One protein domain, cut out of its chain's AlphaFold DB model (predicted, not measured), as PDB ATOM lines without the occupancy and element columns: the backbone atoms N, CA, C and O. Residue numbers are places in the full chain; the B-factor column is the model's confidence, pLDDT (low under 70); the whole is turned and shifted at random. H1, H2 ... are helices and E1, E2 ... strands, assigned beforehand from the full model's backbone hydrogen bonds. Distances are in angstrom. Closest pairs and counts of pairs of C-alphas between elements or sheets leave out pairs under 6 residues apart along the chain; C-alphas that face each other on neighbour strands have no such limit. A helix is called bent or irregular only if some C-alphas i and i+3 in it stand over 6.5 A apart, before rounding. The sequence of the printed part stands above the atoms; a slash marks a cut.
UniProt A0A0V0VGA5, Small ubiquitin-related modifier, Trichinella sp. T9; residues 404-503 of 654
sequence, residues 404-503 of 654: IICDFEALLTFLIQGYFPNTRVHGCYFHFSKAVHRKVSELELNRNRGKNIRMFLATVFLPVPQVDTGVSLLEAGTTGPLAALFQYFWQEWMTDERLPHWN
ATOM      1  N   ILE A 404     157.450 189.535 197.896       65.94
ATOM      2  CA  ILE A 404     158.446 190.447 197.315       65.94
ATOM      3  C   ILE A 404     159.430 189.624 196.485       65.94
ATOM      4  O   ILE A 404     159.893 188.573 196.921       65.94
ATOM      5  N   ILE A 405     159.749 190.117 195.287       59.84
ATOM      6  CA  ILE A 405     160.770 189.543 194.408       59.84
ATOM      7  C   ILE A 405     161.965 190.485 194.428       59.84
ATOM      8  O   ILE A 405     161.824 191.666 194.108       59.84
ATOM      9  N   CYS A 406     163.128 189.968 194.796       63.47
ATOM     10  CA  CYS A 406     164.364 190.730 194.862       63.47
ATOM     11  C   CYS A 406     165.554 189.895 194.380       63.47
ATOM     12  O   CYS A 406     165.409 188.807 193.810       63.47
ATOM     13  N   ASP A 407     166.745 190.436 194.583       66.06
ATOM     14  CA  ASP A 407     167.995 189.774 194.251       66.06
ATOM     15  C   ASP A 407     168.406 188.857 195.415       66.06
ATOM     16  O   ASP A 407     167.911 189.000 196.534       66.06
ATOM     17  N   PHE A 408     169.304 187.902 195.164       68.31
ATOM     18  CA  PHE A 408     169.721 186.876 196.137       68.31
ATOM     19  C   PHE A 408     170.672 187.407 197.233       68.31
ATOM     20  O   PHE A 408     171.591 186.713 197.668       68.31
ATOM     21  N   GLU A 409     170.488 188.654 197.662       70.69
ATOM     22  CA  GLU A 409     171.305 189.300 198.684       70.69
ATOM     23  C   GLU A 409     170.741 189.033 200.089       70.69
ATOM     24  O   GLU A 409     169.596 189.366 200.410       70.69
ATOM     25  N   ALA A 410     171.573 188.449 200.955       65.69
ATOM     26  CA  ALA A 410     171.183 188.064 202.310       65.69
ATOM     27  C   ALA A 410     170.804 189.275 203.183       65.69
ATOM     28  O   ALA A 410     169.808 189.224 203.899       65.69
ATOM     29  N   LEU A 411     171.550 190.384 203.078       57.94
ATOM     30  CA  LEU A 411     171.250 191.625 203.802       57.94
ATOM     31  C   LEU A 411     169.912 192.231 203.363       57.94
ATOM     32  O   LEU A 411     169.112 192.621 204.209       57.94
ATOM     33  N   LEU A 412     169.637 192.255 202.056       62.28
ATOM     34  CA  LEU A 412     168.366 192.737 201.517       62.28
ATOM     35  C   LEU A 412     167.194 191.871 201.995       62.28
ATOM     36  O   LEU A 412     166.177 192.403 202.433       62.28
ATOM     37  N   THR A 413     167.359 190.545 201.980       64.12
ATOM     38  CA  THR A 413     166.354 189.586 202.471       64.12
ATOM     39  C   THR A 413     166.071 189.799 203.961       64.12
ATOM     40  O   THR A 413     164.910 189.942 204.347       64.12
ATOM     41  N   PHE A 414     167.119 189.909 204.783       65.69
ATOM     42  CA  PHE A 414     167.014 190.171 206.220       65.69
ATOM     43  C   PHE A 414     166.308 191.503 206.518       65.69
ATOM     44  O   PHE A 414     165.417 191.557 207.363       65.69
ATOM     45  N   LEU A 415     166.649 192.572 205.787       57.03
ATOM     46  CA  LEU A 415     165.983 193.869 205.918       57.03
ATOM     47  C   LEU A 415     164.498 193.778 205.542       57.03
ATOM     48  O   LEU A 415     163.653 194.250 206.301       57.03
ATOM     49  N   ILE A 416     164.160 193.139 204.417       62.00
ATOM     50  CA  ILE A 416     162.764 192.952 203.990       62.00
ATOM     51  C   ILE A 416     161.967 192.178 205.047       62.00
ATOM     52  O   ILE A 416     160.863 192.593 205.381       62.00
ATOM     53  N   GLN A 417     162.526 191.102 205.606       68.50
ATOM     54  CA  GLN A 417     161.887 190.313 206.667       68.50
ATOM     55  C   GLN A 417     161.754 191.097 207.984       68.50
ATOM     56  O   GLN A 417     160.757 190.945 208.683       68.50
ATOM     57  N   GLY A 418     162.713 191.973 208.302       62.31
ATOM     58  CA  GLY A 418     162.642 192.871 209.457       62.31
ATOM     59  C   GLY A 418     161.534 193.927 209.349       62.31
ATOM     60  O   GLY A 418     160.904 194.245 210.354       62.31
ATOM     61  N   TYR A 419     161.263 194.442 208.144       53.19
ATOM     62  CA  TYR A 419     160.168 195.394 207.899       53.19
ATOM     63  C   TYR A 419     158.811 194.718 207.654       53.19
ATOM     64  O   TYR A 419     157.777 195.247 208.056       53.19
ATOM     65  N   PHE A 420     158.797 193.553 207.003       66.44
ATOM     66  CA  PHE A 420     157.585 192.832 206.618       66.44
ATOM     67  C   PHE A 420     157.687 191.337 206.989       66.44
ATOM     68  O   PHE A 420     157.860 190.483 206.115       66.44
ATOM     69  N   PRO A 421     157.542 190.977 208.279       69.94
ATOM     70  CA  PRO A 421     157.797 189.614 208.765       69.94
ATOM     71  C   PRO A 421     156.842 188.543 208.213       69.94
ATOM     72  O   PRO A 421     157.147 187.357 208.282       69.94
ATOM     73  N   ASN A 422     155.699 188.944 207.644       74.19
ATOM     74  CA  ASN A 422     154.723 188.040 207.024       74.19
ATOM     75  C   ASN A 422     154.869 187.931 205.490       74.19
ATOM     76  O   ASN A 422     154.073 187.247 204.848       74.19
ATOM     77  N   THR A 423     155.841 188.620 204.884       76.38
ATOM     78  CA  THR A 423     156.020 188.658 203.427       76.38
ATOM     79  C   THR A 423     156.932 187.541 202.942       76.38
ATOM     80  O   THR A 423     158.059 187.382 203.412       76.38
ATOM     81  N   ARG A 424     156.491 186.797 201.923       75.88
ATOM     82  CA  ARG A 424     157.325 185.781 201.279       75.88
ATOM     83  C   ARG A 424     158.356 186.449 200.364       75.88
ATOM     84  O   ARG A 424     157.990 187.082 199.376       75.88
ATOM     85  N   VAL A 425     159.641 186.288 200.666       76.50
ATOM     86  CA  VAL A 425     160.735 186.788 199.818       76.50
ATOM     87  C   VAL A 425     161.124 185.724 198.789       76.50
ATOM     88  O   VAL A 425     161.297 184.551 199.129       76.50
ATOM     89  N   HIS A 426     161.247 186.131 197.530       75.50
ATOM     90  CA  HIS A 426     161.635 185.287 196.403       75.50
ATOM     91  C   HIS A 426     162.760 185.914 195.586       75.50
ATOM     92  O   HIS A 426     162.847 187.131 195.434       75.50
ATOM     93  N   GLY A 427     163.585 185.054 195.001       69.50
ATOM     94  CA  GLY A 427     164.632 185.458 194.081       69.50
ATOM     95  C   GLY A 427     164.123 185.652 192.654       69.50
ATOM     96  O   GLY A 427     163.304 184.889 192.146       69.50
ATOM     97  N   CYS A 428     164.642 186.673 191.984       68.62
ATOM     98  CA  CYS A 428     164.348 186.972 190.589       68.62
ATOM     99  C   CYS A 428     164.939 185.923 189.617       68.62
ATOM    100  O   CYS A 428     166.156 185.706 189.598       68.62
ATOM    101  N   TYR A 429     164.118 185.360 188.714       65.81
ATOM    102  CA  TYR A 429     164.573 184.404 187.686       65.81
ATOM    103  C   TYR A 429     165.667 184.976 186.765       65.81
ATOM    104  O   TYR A 429     166.576 184.253 186.363       65.81
ATOM    105  N   PHE A 430     165.647 186.281 186.471       62.84
ATOM    106  CA  PHE A 430     166.705 186.918 185.677       62.84
ATOM    107  C   PHE A 430     168.066 186.840 186.383       62.84
ATOM    108  O   PHE A 430     169.063 186.487 185.755       62.84
ATOM    109  N   HIS A 431     168.113 187.086 187.694       68.81
ATOM    110  CA  HIS A 431     169.358 187.017 188.461       68.81
ATOM    111  C   HIS A 431     169.830 185.581 188.702       68.81
ATOM    112  O   HIS A 431     171.031 185.327 188.622       68.81
ATOM    113  N   PHE A 432     168.903 184.635 188.859       77.12
ATOM    114  CA  PHE A 432     169.190 183.199 188.841       77.12
ATOM    115  C   PHE A 432     169.828 182.775 187.507       77.12
ATOM    116  O   PHE A 432     170.937 182.240 187.475       77.12
ATOM    117  N   SER A 433     169.181 183.108 186.387       75.81
ATOM    118  CA  SER A 433     169.663 182.807 185.035       75.81
ATOM    119  C   SER A 433     171.028 183.448 184.755       75.81
ATOM    120  O   SER A 433     171.934 182.796 184.236       75.81
ATOM    121  N   LYS A 434     171.239 184.698 185.186       76.44
ATOM    122  CA  LYS A 434     172.520 185.414 185.074       76.44
ATOM    123  C   LYS A 434     173.636 184.765 185.904       76.44
ATOM    124  O   LYS A 434     174.772 184.712 185.434       76.44
ATOM    125  N   ALA A 435     173.332 184.243 187.095       81.38
ATOM    126  CA  ALA A 435     174.289 183.498 187.917       81.38
ATOM    127  C   ALA A 435     174.671 182.153 187.270       81.38
ATOM    128  O   ALA A 435     175.857 181.855 187.124       81.38
ATOM    129  N   VAL A 436     173.683 181.400 186.771       82.62
ATOM    130  CA  VAL A 436     173.904 180.174 185.984       82.62
ATOM    131  C   VAL A 436     174.752 180.459 184.740       82.62
ATOM    132  O   VAL A 436     175.745 179.774 184.501       82.62
ATOM    133  N   HIS A 437     174.423 181.497 183.967       82.06
ATOM    134  CA  HIS A 437     175.176 181.872 182.769       82.06
ATOM    135  C   HIS A 437     176.611 182.328 183.076       82.06
ATOM    136  O   HIS A 437     177.519 182.039 182.290       82.06
ATOM    137  N   ARG A 438     176.845 182.984 184.223       84.06
ATOM    138  CA  ARG A 438     178.200 183.289 184.702       84.06
ATOM    139  C   ARG A 438     178.987 181.999 184.948       84.06
ATOM    140  O   ARG A 438     180.074 181.863 184.397       84.06
ATOM    141  N   LYS A 439     178.407 181.017 185.651       87.69
ATOM    142  CA  LYS A 439     179.063 179.720 185.890       87.69
ATOM    143  C   LYS A 439     179.322 178.932 184.602       87.69
ATOM    144  O   LYS A 439     180.407 178.392 184.421       87.69
ATOM    145  N   VAL A 440     178.371 178.931 183.666       84.88
ATOM    146  CA  VAL A 440     178.543 178.381 182.306       84.88
ATOM    147  C   VAL A 440     179.733 179.028 181.585       84.88
ATOM    148  O   VAL A 440     180.459 178.340 180.870       84.88
ATOM    149  N   SER A 441     179.950 180.331 181.784       84.38
ATOM    150  CA  SER A 441     181.061 181.060 181.167       84.38
ATOM    151  C   SER A 441     182.404 180.768 181.840       84.38
ATOM    152  O   SER A 441     183.384 180.567 181.132       84.38
ATOM    153  N   GLU A 442     182.439 180.687 183.176       88.25
ATOM    154  CA  GLU A 442     183.615 180.269 183.963       88.25
ATOM    155  C   GLU A 442     184.083 178.849 183.615       88.25
ATOM    156  O   GLU A 442     185.276 178.575 183.607       88.25
ATOM    157  N   LEU A 443     183.145 177.947 183.308       87.81
ATOM    158  CA  LEU A 443     183.407 176.556 182.920       87.81
ATOM    159  C   LEU A 443     183.648 176.382 181.404       87.81
ATOM    160  O   LEU A 443     183.612 175.262 180.897       87.81
ATOM    161  N   GLU A 444     183.834 177.483 180.667       83.44
ATOM    162  CA  GLU A 444     184.065 177.546 179.213       83.44
ATOM    163  C   GLU A 444     183.012 176.834 178.328       83.44
ATOM    164  O   GLU A 444     183.184 176.676 177.116       83.44
ATOM    165  N   LEU A 445     181.839 176.502 178.884       76.81
ATOM    166  CA  LEU A 445     180.725 175.821 178.201       76.81
ATOM    167  C   LEU A 445     180.062 176.674 177.094       76.81
ATOM    168  O   LEU A 445     179.131 176.229 176.418       76.81
ATOM    169  N   ASN A 446     180.573 177.885 176.860       63.62
ATOM    170  CA  ASN A 446     180.106 178.897 175.910       63.62
ATOM    171  C   ASN A 446     179.923 178.418 174.460       63.62
ATOM    172  O   ASN A 446     179.135 179.025 173.731       63.62
ATOM    173  N   ARG A 447     180.625 177.354 174.040       54.16
ATOM    174  CA  ARG A 447     180.496 176.743 172.700       54.16
ATOM    175  C   ARG A 447     179.337 175.735 172.590       54.16
ATOM    176  O   ARG A 447     178.852 175.509 171.488       54.16
ATOM    177  N   ASN A 448     178.829 175.202 173.707       51.66
ATOM    178  CA  ASN A 448     177.797 174.151 173.760       51.66
ATOM    179  C   ASN A 448     176.422 174.668 174.246       51.66
ATOM    180  O   ASN A 448     175.734 174.016 175.030       51.66
ATOM    181  N   ARG A 449     175.954 175.823 173.740       56.31
ATOM    182  CA  ARG A 449     174.656 176.463 174.104       56.31
ATOM    183  C   ARG A 449     173.381 175.701 173.658       56.31
ATOM    184  O   ARG A 449     172.301 176.288 173.549       56.31
ATOM    185  N   GLY A 450     173.499 174.418 173.315       63.81
ATOM    186  CA  GLY A 450     172.507 173.648 172.558       63.81
ATOM    187  C   GLY A 450     171.199 173.383 173.306       63.81
ATOM    188  O   GLY A 450     170.201 174.050 173.051       63.81
ATOM    189  N   LYS A 451     171.203 172.384 174.198       66.06
ATOM    190  CA  LYS A 451     169.985 171.796 174.789       66.06
ATOM    191  C   LYS A 451     170.017 171.816 176.323       66.06
ATOM    192  O   LYS A 451     169.189 172.482 176.938       66.06
ATOM    193  N   ASN A 452     171.019 171.179 176.931       69.44
ATOM    194  CA  ASN A 452     171.042 170.880 178.371       69.44
ATOM    195  C   ASN A 452     170.978 172.139 179.252       69.44
ATOM    196  O   ASN A 452     170.186 172.172 180.183       69.44
ATOM    197  N   ILE A 453     171.704 173.212 178.910       72.31
ATOM    198  CA  ILE A 453     171.650 174.492 179.652       72.31
ATOM    199  C   ILE A 453     170.244 175.128 179.595       72.31
ATOM    200  O   ILE A 453     169.807 175.732 180.570       72.31
ATOM    201  N   ARG A 454     169.499 174.967 178.490       69.00
ATOM    202  CA  ARG A 454     168.122 175.489 178.373       69.00
ATOM    203  C   ARG A 454     167.119 174.627 179.138       69.00
ATOM    204  O   ARG A 454     166.245 175.176 179.796       69.00
ATOM    205  N   MET A 455     167.263 173.300 179.088       68.31
ATOM    206  CA  MET A 455     166.454 172.381 179.906       68.31
ATOM    207  C   MET A 455     166.687 172.634 181.402       68.31
ATOM    208  O   MET A 455     165.740 172.682 182.179       68.31
ATOM    209  N   PHE A 456     167.940 172.877 181.784       74.94
ATOM    210  CA  PHE A 456     168.351 173.216 183.140       74.94
ATOM    211  C   PHE A 456     167.750 174.543 183.617       74.94
ATOM    212  O   PHE A 456     167.119 174.580 184.670       74.94
ATOM    213  N   LEU A 457     167.824 175.606 182.807       73.50
ATOM    214  CA  LEU A 457     167.149 176.879 183.099       73.50
ATOM    215  C   LEU A 457     165.615 176.769 183.147       73.50
ATOM    216  O   LEU A 457     164.976 177.646 183.719       73.50
ATOM    217  N   ALA A 458     165.017 175.701 182.610       70.06
ATOM    218  CA  ALA A 458     163.582 175.432 182.712       70.06
ATOM    219  C   ALA A 458     163.179 174.622 183.967       70.06
ATOM    220  O   ALA A 458     161.985 174.529 184.263       70.06
ATOM    221  N   THR A 459     164.130 174.086 184.749       76.00
ATOM    222  CA  THR A 459     163.834 173.334 185.995       76.00
ATOM    223  C   THR A 459     163.095 174.176 187.039       76.00
ATOM    224  O   THR A 459     162.264 173.661 187.782       76.00
ATOM    225  N   VAL A 460     163.304 175.495 187.016       67.38
ATOM    226  CA  VAL A 460     162.613 176.510 187.829       67.38
ATOM    227  C   VAL A 460     161.082 176.519 187.682       67.38
ATOM    228  O   VAL A 460     160.376 177.016 188.560       67.38
ATOM    229  N   PHE A 461     160.552 175.963 186.588       65.31
ATOM    230  CA  PHE A 461     159.112 175.849 186.344       65.31
ATOM    231  C   PHE A 461     158.526 174.500 186.793       65.31
ATOM    232  O   PHE A 461     157.305 174.313 186.740       65.31
ATOM    233  N   LEU A 462     159.355 173.553 187.240       70.88
ATOM    234  CA  LEU A 462     158.895 172.278 187.792       70.88
ATOM    235  C   LEU A 462     158.305 172.484 189.197       70.88
ATOM    236  O   LEU A 462     158.699 173.425 189.894       70.88
ATOM    237  N   PRO A 463     157.338 171.648 189.631       74.50
ATOM    238  CA  PRO A 463     156.911 171.638 191.029       74.50
ATOM    239  C   PRO A 463     158.132 171.387 191.909       74.50
ATOM    240  O   PRO A 463     158.920 170.511 191.567       74.50
ATOM    241  N   VAL A 464     158.270 172.089 193.040       78.88
ATOM    242  CA  VAL A 464     159.418 171.913 193.955       78.88
ATOM    243  C   VAL A 464     159.736 170.427 194.240       78.88
ATOM    244  O   VAL A 464     160.894 170.054 194.062       78.88
ATOM    245  N   PRO A 465     158.754 169.533 194.512       81.44
ATOM    246  CA  PRO A 465     159.014 168.098 194.718       81.44
ATOM    247  C   PRO A 465     159.551 167.313 193.504       81.44
ATOM    248  O   PRO A 465     159.902 166.151 193.650       81.44
ATOM    249  N   GLN A 466     159.560 167.896 192.303       79.62
ATOM    250  CA  GLN A 466     160.049 167.278 191.061       79.62
ATOM    251  C   GLN A 466     161.319 167.952 190.517       79.62
ATOM    252  O   GLN A 466     161.871 167.477 189.524       79.62
ATOM    253  N   VAL A 467     161.781 169.055 191.125       83.31
ATOM    254  CA  VAL A 467     163.003 169.754 190.688       83.31
ATOM    255  C   VAL A 467     164.209 168.827 190.816       83.31
ATOM    256  O   VAL A 467     164.953 168.683 189.855       83.31
ATOM    257  N   ASP A 468     164.341 168.142 191.953       87.44
ATOM    258  CA  ASP A 468     165.384 167.149 192.238       87.44
ATOM    259  C   ASP A 468     165.508 166.088 191.129       87.44
ATOM    260  O   ASP A 468     166.556 165.938 190.494       87.44
ATOM    261  N   THR A 469     164.391 165.429 190.805       84.50
ATOM    262  CA  THR A 469     164.320 164.418 189.742       84.50
ATOM    263  C   THR A 469     164.649 165.013 188.373       84.50
ATOM    264  O   THR A 469     165.334 164.384 187.567       84.50
ATOM    265  N   GLY A 470     164.190 166.238 188.098       82.56
ATOM    266  CA  GLY A 470     164.477 166.942 186.850       82.56
ATOM    267  C   GLY A 470     165.945 167.332 186.686       82.56
ATOM    268  O   GLY A 470     166.472 167.224 185.582       82.56
ATOM    269  N   VAL A 471     166.621 167.742 187.762       86.62
ATOM    270  CA  VAL A 471     168.058 168.056 187.756       86.62
ATOM    271  C   VAL A 471     168.880 166.773 187.617       86.62
ATOM    272  O   VAL A 471     169.734 166.705 186.736       86.62
ATOM    273  N   SER A 472     168.554 165.727 188.382       87.25
ATOM    274  CA  SER A 472     169.223 164.417 188.319       87.25
ATOM    275  C   SER A 472     169.184 163.798 186.915       87.25
ATOM    276  O   SER A 472     170.177 163.251 186.439       87.25
ATOM    277  N   LEU A 473     168.055 163.922 186.206       84.81
ATOM    278  CA  LEU A 473     167.916 163.455 184.819       84.81
ATOM    279  C   LEU A 473     168.759 164.256 183.812       84.81
ATOM    280  O   LEU A 473     169.133 163.713 182.777       84.81
ATOM    281  N   LEU A 474     169.053 165.528 184.094       83.19
ATOM    282  CA  LEU A 474     169.897 166.374 183.242       83.19
ATOM    283  C   LEU A 474     171.395 166.205 183.530       83.19
ATOM    284  O   LEU A 474     172.211 166.436 182.635       83.19
ATOM    285  N   GLU A 475     171.744 165.806 184.752       87.81
ATOM    286  CA  GLU A 475     173.101 165.453 185.176       87.81
ATOM    287  C   GLU A 475     173.510 164.042 184.721       87.81
ATOM    288  O   GLU A 475     174.687 163.799 184.435       87.81
ATOM    289  N   ALA A 476     172.551 163.115 184.617       84.88
ATOM    290  CA  ALA A 476     172.783 161.722 184.250       84.88
ATOM    291  C   ALA A 476     173.590 161.577 182.943       84.88
ATOM    292  O   ALA A 476     173.195 162.039 181.874       84.88
ATOM    293  N   GLY A 477     174.742 160.904 183.030       80.25
ATOM    294  CA  GLY A 477     175.642 160.683 181.892       80.25
ATOM    295  C   GLY A 477     176.472 161.902 181.466       80.25
ATOM    296  O   GLY A 477     177.207 161.814 180.482       80.25
ATOM    297  N   THR A 478     176.400 163.030 182.182       83.44
ATOM    298  CA  THR A 478     177.277 164.182 181.927       83.44
ATOM    299  C   THR A 478     178.683 163.958 182.488       83.44
ATOM    300  O   THR A 478     178.885 163.245 183.469       83.44
ATOM    301  N   THR A 479     179.688 164.558 181.847       83.06
ATOM    302  CA  THR A 479     181.097 164.474 182.259       83.06
ATOM    303  C   THR A 479     181.805 165.817 182.065       83.06
ATOM    304  O   THR A 479     181.296 166.723 181.395       83.06
ATOM    305  N   GLY A 480     182.987 165.969 182.672       86.94
ATOM    306  CA  GLY A 480     183.824 167.159 182.509       86.94
ATOM    307  C   GLY A 480     183.148 168.450 183.007       86.94
ATOM    308  O   GLY A 480     182.440 168.416 184.016       86.94
ATOM    309  N   PRO A 481     183.327 169.595 182.314       85.50
ATOM    310  CA  PRO A 481     182.801 170.885 182.770       85.50
ATOM    311  C   PRO A 481     181.274 170.937 182.925       85.50
ATOM    312  O   PRO A 481     180.771 171.742 183.702       85.50
ATOM    313  N   LEU A 482     180.519 170.078 182.224       82.94
ATOM    314  CA  LEU A 482     179.064 170.025 182.378       82.94
ATOM    315  C   LEU A 482     178.654 169.376 183.709       82.94
ATOM    316  O   LEU A 482     177.776 169.907 184.378       82.94
ATOM    317  N   ALA A 483     179.331 168.306 184.135       87.44
ATOM    318  CA  ALA A 483     179.111 167.714 185.460       87.44
ATOM    319  C   ALA A 483     179.494 168.696 186.586       87.44
ATOM    320  O   ALA A 483     178.772 168.834 187.569       87.44
ATOM    321  N   ALA A 484     180.570 169.473 186.402       89.38
ATOM    322  CA  ALA A 484     180.966 170.519 187.350       89.38
ATOM    323  C   ALA A 484     179.908 171.636 187.510       89.38
ATOM    324  O   ALA A 484     179.790 172.223 188.588       89.38
ATOM    325  N   LEU A 485     179.111 171.919 186.469       87.94
ATOM    326  CA  LEU A 485     177.984 172.855 186.550       87.94
ATOM    327  C   LEU A 485     176.846 172.303 187.424       87.94
ATOM    328  O   LEU A 485     176.296 173.052 188.231       87.94
ATOM    329  N   PHE A 486     176.516 171.013 187.292       89.25
ATOM    330  CA  PHE A 486     175.510 170.357 188.135       89.25
ATOM    331  C   PHE A 486     175.972 170.245 189.588       89.25
ATOM    332  O   PHE A 486     175.219 170.612 190.484       89.25
ATOM    333  N   GLN A 487     177.233 169.877 189.833       89.69
ATOM    334  CA  GLN A 487     177.804 169.848 191.182       89.69
ATOM    335  C   GLN A 487     177.727 171.219 191.877       89.69
ATOM    336  O   GLN A 487     177.279 171.305 193.021       89.69
ATOM    337  N   TYR A 488     178.100 172.299 191.177       91.25
ATOM    338  CA  TYR A 488     177.908 173.672 191.660       91.25
ATOM    339  C   TYR A 488     176.433 173.957 191.981       91.25
ATOM    340  O   TYR A 488     176.130 174.576 192.997       91.25
ATOM    341  N   PHE A 489     175.507 173.501 191.137       88.19
ATOM    342  CA  PHE A 489     174.083 173.749 191.332       88.19
ATOM    343  C   PHE A 489     173.496 173.020 192.540       88.19
ATOM    344  O   PHE A 489     172.740 173.619 193.307       88.19
ATOM    345  N   TRP A 490     173.878 171.760 192.745       90.44
ATOM    346  CA  TRP A 490     173.490 170.992 193.923       90.44
ATOM    347  C   TRP A 490     173.962 171.654 195.219       90.44
ATOM    348  O   TRP A 490     173.198 171.746 196.174       90.44
ATOM    349  N   GLN A 491     175.196 172.166 195.231       88.62
ATOM    350  CA  GLN A 491     175.784 172.827 196.397       88.62
ATOM    351  C   GLN A 491     175.180 174.211 196.671       88.62
ATOM    352  O   GLN A 491     174.881 174.534 197.816       88.62
ATOM    353  N   GLU A 492     175.000 175.035 195.636       85.62
ATOM    354  CA  GLU A 492     174.624 176.442 195.804       85.62
ATOM    355  C   GLU A 492     173.124 176.710 195.689       85.62
ATOM    356  O   GLU A 492     172.655 177.699 196.238       85.62
ATOM    357  N   TRP A 493     172.343 175.901 194.976       86.75
ATOM    358  CA  TRP A 493     170.952 176.247 194.656       86.75
ATOM    359  C   TRP A 493     169.946 175.218 195.169       86.75
ATOM    360  O   TRP A 493     168.856 175.608 195.580       86.75
ATOM    361  N   MET A 494     170.299 173.935 195.225       87.38
ATOM    362  CA  MET A 494     169.385 172.866 195.664       87.38
ATOM    363  C   MET A 494     169.296 172.680 197.191       87.38
ATOM    364  O   MET A 494     168.711 171.702 197.644       87.38
ATOM    365  N   THR A 495     169.841 173.597 197.997       86.69
ATOM    366  CA  THR A 495     169.696 173.547 199.462       86.69
ATOM    367  C   THR A 495     168.241 173.769 199.890       86.69
ATOM    368  O   THR A 495     167.520 174.532 199.243       86.69
ATOM    369  N   ASP A 496     167.828 173.168 201.013       80.38
ATOM    370  CA  ASP A 496     166.472 173.318 201.574       80.38
ATOM    371  C   ASP A 496     166.060 174.788 201.764       80.38
ATOM    372  O   ASP A 496     164.898 175.144 201.577       80.38
ATOM    373  N   GLU A 497     167.024 175.654 202.092       79.44
ATOM    374  CA  GLU A 497     166.809 177.096 202.204       79.44
ATOM    375  C   GLU A 497     166.608 177.757 200.832       79.44
ATOM    376  O   GLU A 497     165.614 178.449 200.623       79.44
ATOM    377  N   ARG A 498     167.520 177.568 199.863       81.75
ATOM    378  CA  ARG A 498     167.470 178.309 198.587       81.75
ATOM    379  C   ARG A 498     166.441 177.764 197.598       81.75
ATOM    380  O   ARG A 498     165.861 178.573 196.869       81.75
ATOM    381  N   LEU A 499     166.183 176.454 197.561       84.12
ATOM    382  CA  LEU A 499     165.290 175.821 196.580       84.12
ATOM    383  C   LEU A 499     163.879 176.458 196.536       84.12
ATOM    384  O   LEU A 499     163.429 176.825 195.443       84.12
ATOM    385  N   PRO A 500     163.192 176.704 197.671       80.25
ATOM    386  CA  PRO A 500     161.907 177.402 197.681       80.25
ATOM    387  C   PRO A 500     161.968 178.885 197.288       80.25
ATOM    388  O   PRO A 500     160.918 179.451 196.975       80.25
ATOM    389  N   HIS A 501     163.144 179.529 197.323       77.75
ATOM    390  CA  HIS A 501     163.308 180.955 197.020       77.75
ATOM    391  C   HIS A 501     163.530 181.239 195.530       77.75
ATOM    392  O   HIS A 501     162.980 182.226 195.035       77.75
ATOM    393  N   TRP A 502     164.296 180.418 194.799       80.38
ATOM    394  CA  TRP A 502     164.503 180.620 193.351       80.38
ATOM    395  C   TRP A 502     163.476 179.908 192.464       80.38
ATOM    396  O   TRP A 502     163.350 180.286 191.303       80.38
ATOM    397  N   ASN A 503     162.725 178.921 192.969       79.56
ATOM    398  CA  ASN A 503     161.621 178.334 192.205       79.56
ATOM    399  C   ASN A 503     160.504 179.378 191.993       79.56
ATOM    400  O   ASN A 503     159.943 179.902 192.957       79.56
TER     401      ASN A 503
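AT A GLANCE: This is residues 404 to 503 of the 654 residues of the protein "Small ubiquitin-related modifier" of Trichinella sp. T9 (UniProt A0A0V0VGA5). An elongated domain has a small head at one end, made of two short parallel strands, E1 and E2, with H1 packed over one face of them, and a loose body of four helices, H2 to H5, at the other. Short H6 sits where head and body join, next to E2. The printed part has 100 residues, in the order E1 H1 E2 H2 H3 H4 H5 H6, mostly helix. It is compact, with a radius of gyration of the C-alphas of 14.6 A, and spans 45 by 27 by 19 A.

HOW THE PARTS SIT: E1, residues 404 to 406, and E2, residues 424 to 427, are parallel neighbours at 26 degrees; N 404 and O 424 are 2.9 A apart, within hydrogen-bond range. With H1, residues 410 to 419, they form a strand-helix-strand unit, two parallel strands with a helix between them along the chain, its crossover right-handed; the closest C-alphas of H1 and E2, Thr 413 and Val 425, are 6.8 A apart. H2, residues 429 to 442, is close but not clearly touching to H5, residues 481 to 492, with Lys 439 and Leu 485 the closest C-alphas at 7.0 A. H3, residues 452 to 457, and H4, residues 464 to 475, touch as a hairpin at a shallow tilt of 20 degrees, Asn 452 and Leu 474 having the closest C-alphas at 6.7 A; H4 touches with residues 471 to 474 alone. H4 and H5, also a hairpin, only just touch, with 3 pairs of C-alphas within 8 A, the closest being Glu 475 and Phe 486 at 6.2 A; H4 does so with residues 471 to 475 alone, H5 with 483 to 486 alone. The C-alphas of His 426 in E2 and His 501 in H6, residues 499 to 502, are their closest, 4.7 A apart. Every O i to N i+4 pair is within hydrogen-bond range in H1, H2, H3 and H5, and 6 of 8 are in H4; H6 is too short for such a pair.

IN THESE COORDINATES: E1 begins at C-alpha 404 (158.446, 190.447, 197.315). From first to last C-alpha H1 measures 14.4 A, H2 19.8 A, H4 17.5 A and H5 16.4 A. H4 is irregular, but only just: C-alphas 465 and 468 are 6.9 A apart. H6 ends at C-alpha 502 (164.503, 180.620, 193.351).

THE WHOLE: The C-alphas of Tyr 419 and Gly 477, the two farthest apart, are 46.1 A apart. The printed part has no cut, and no link is long. Mean pLDDT of the printed part is 76.1; 33 residues are under 70, among them 410 to 421 and 446 to 452.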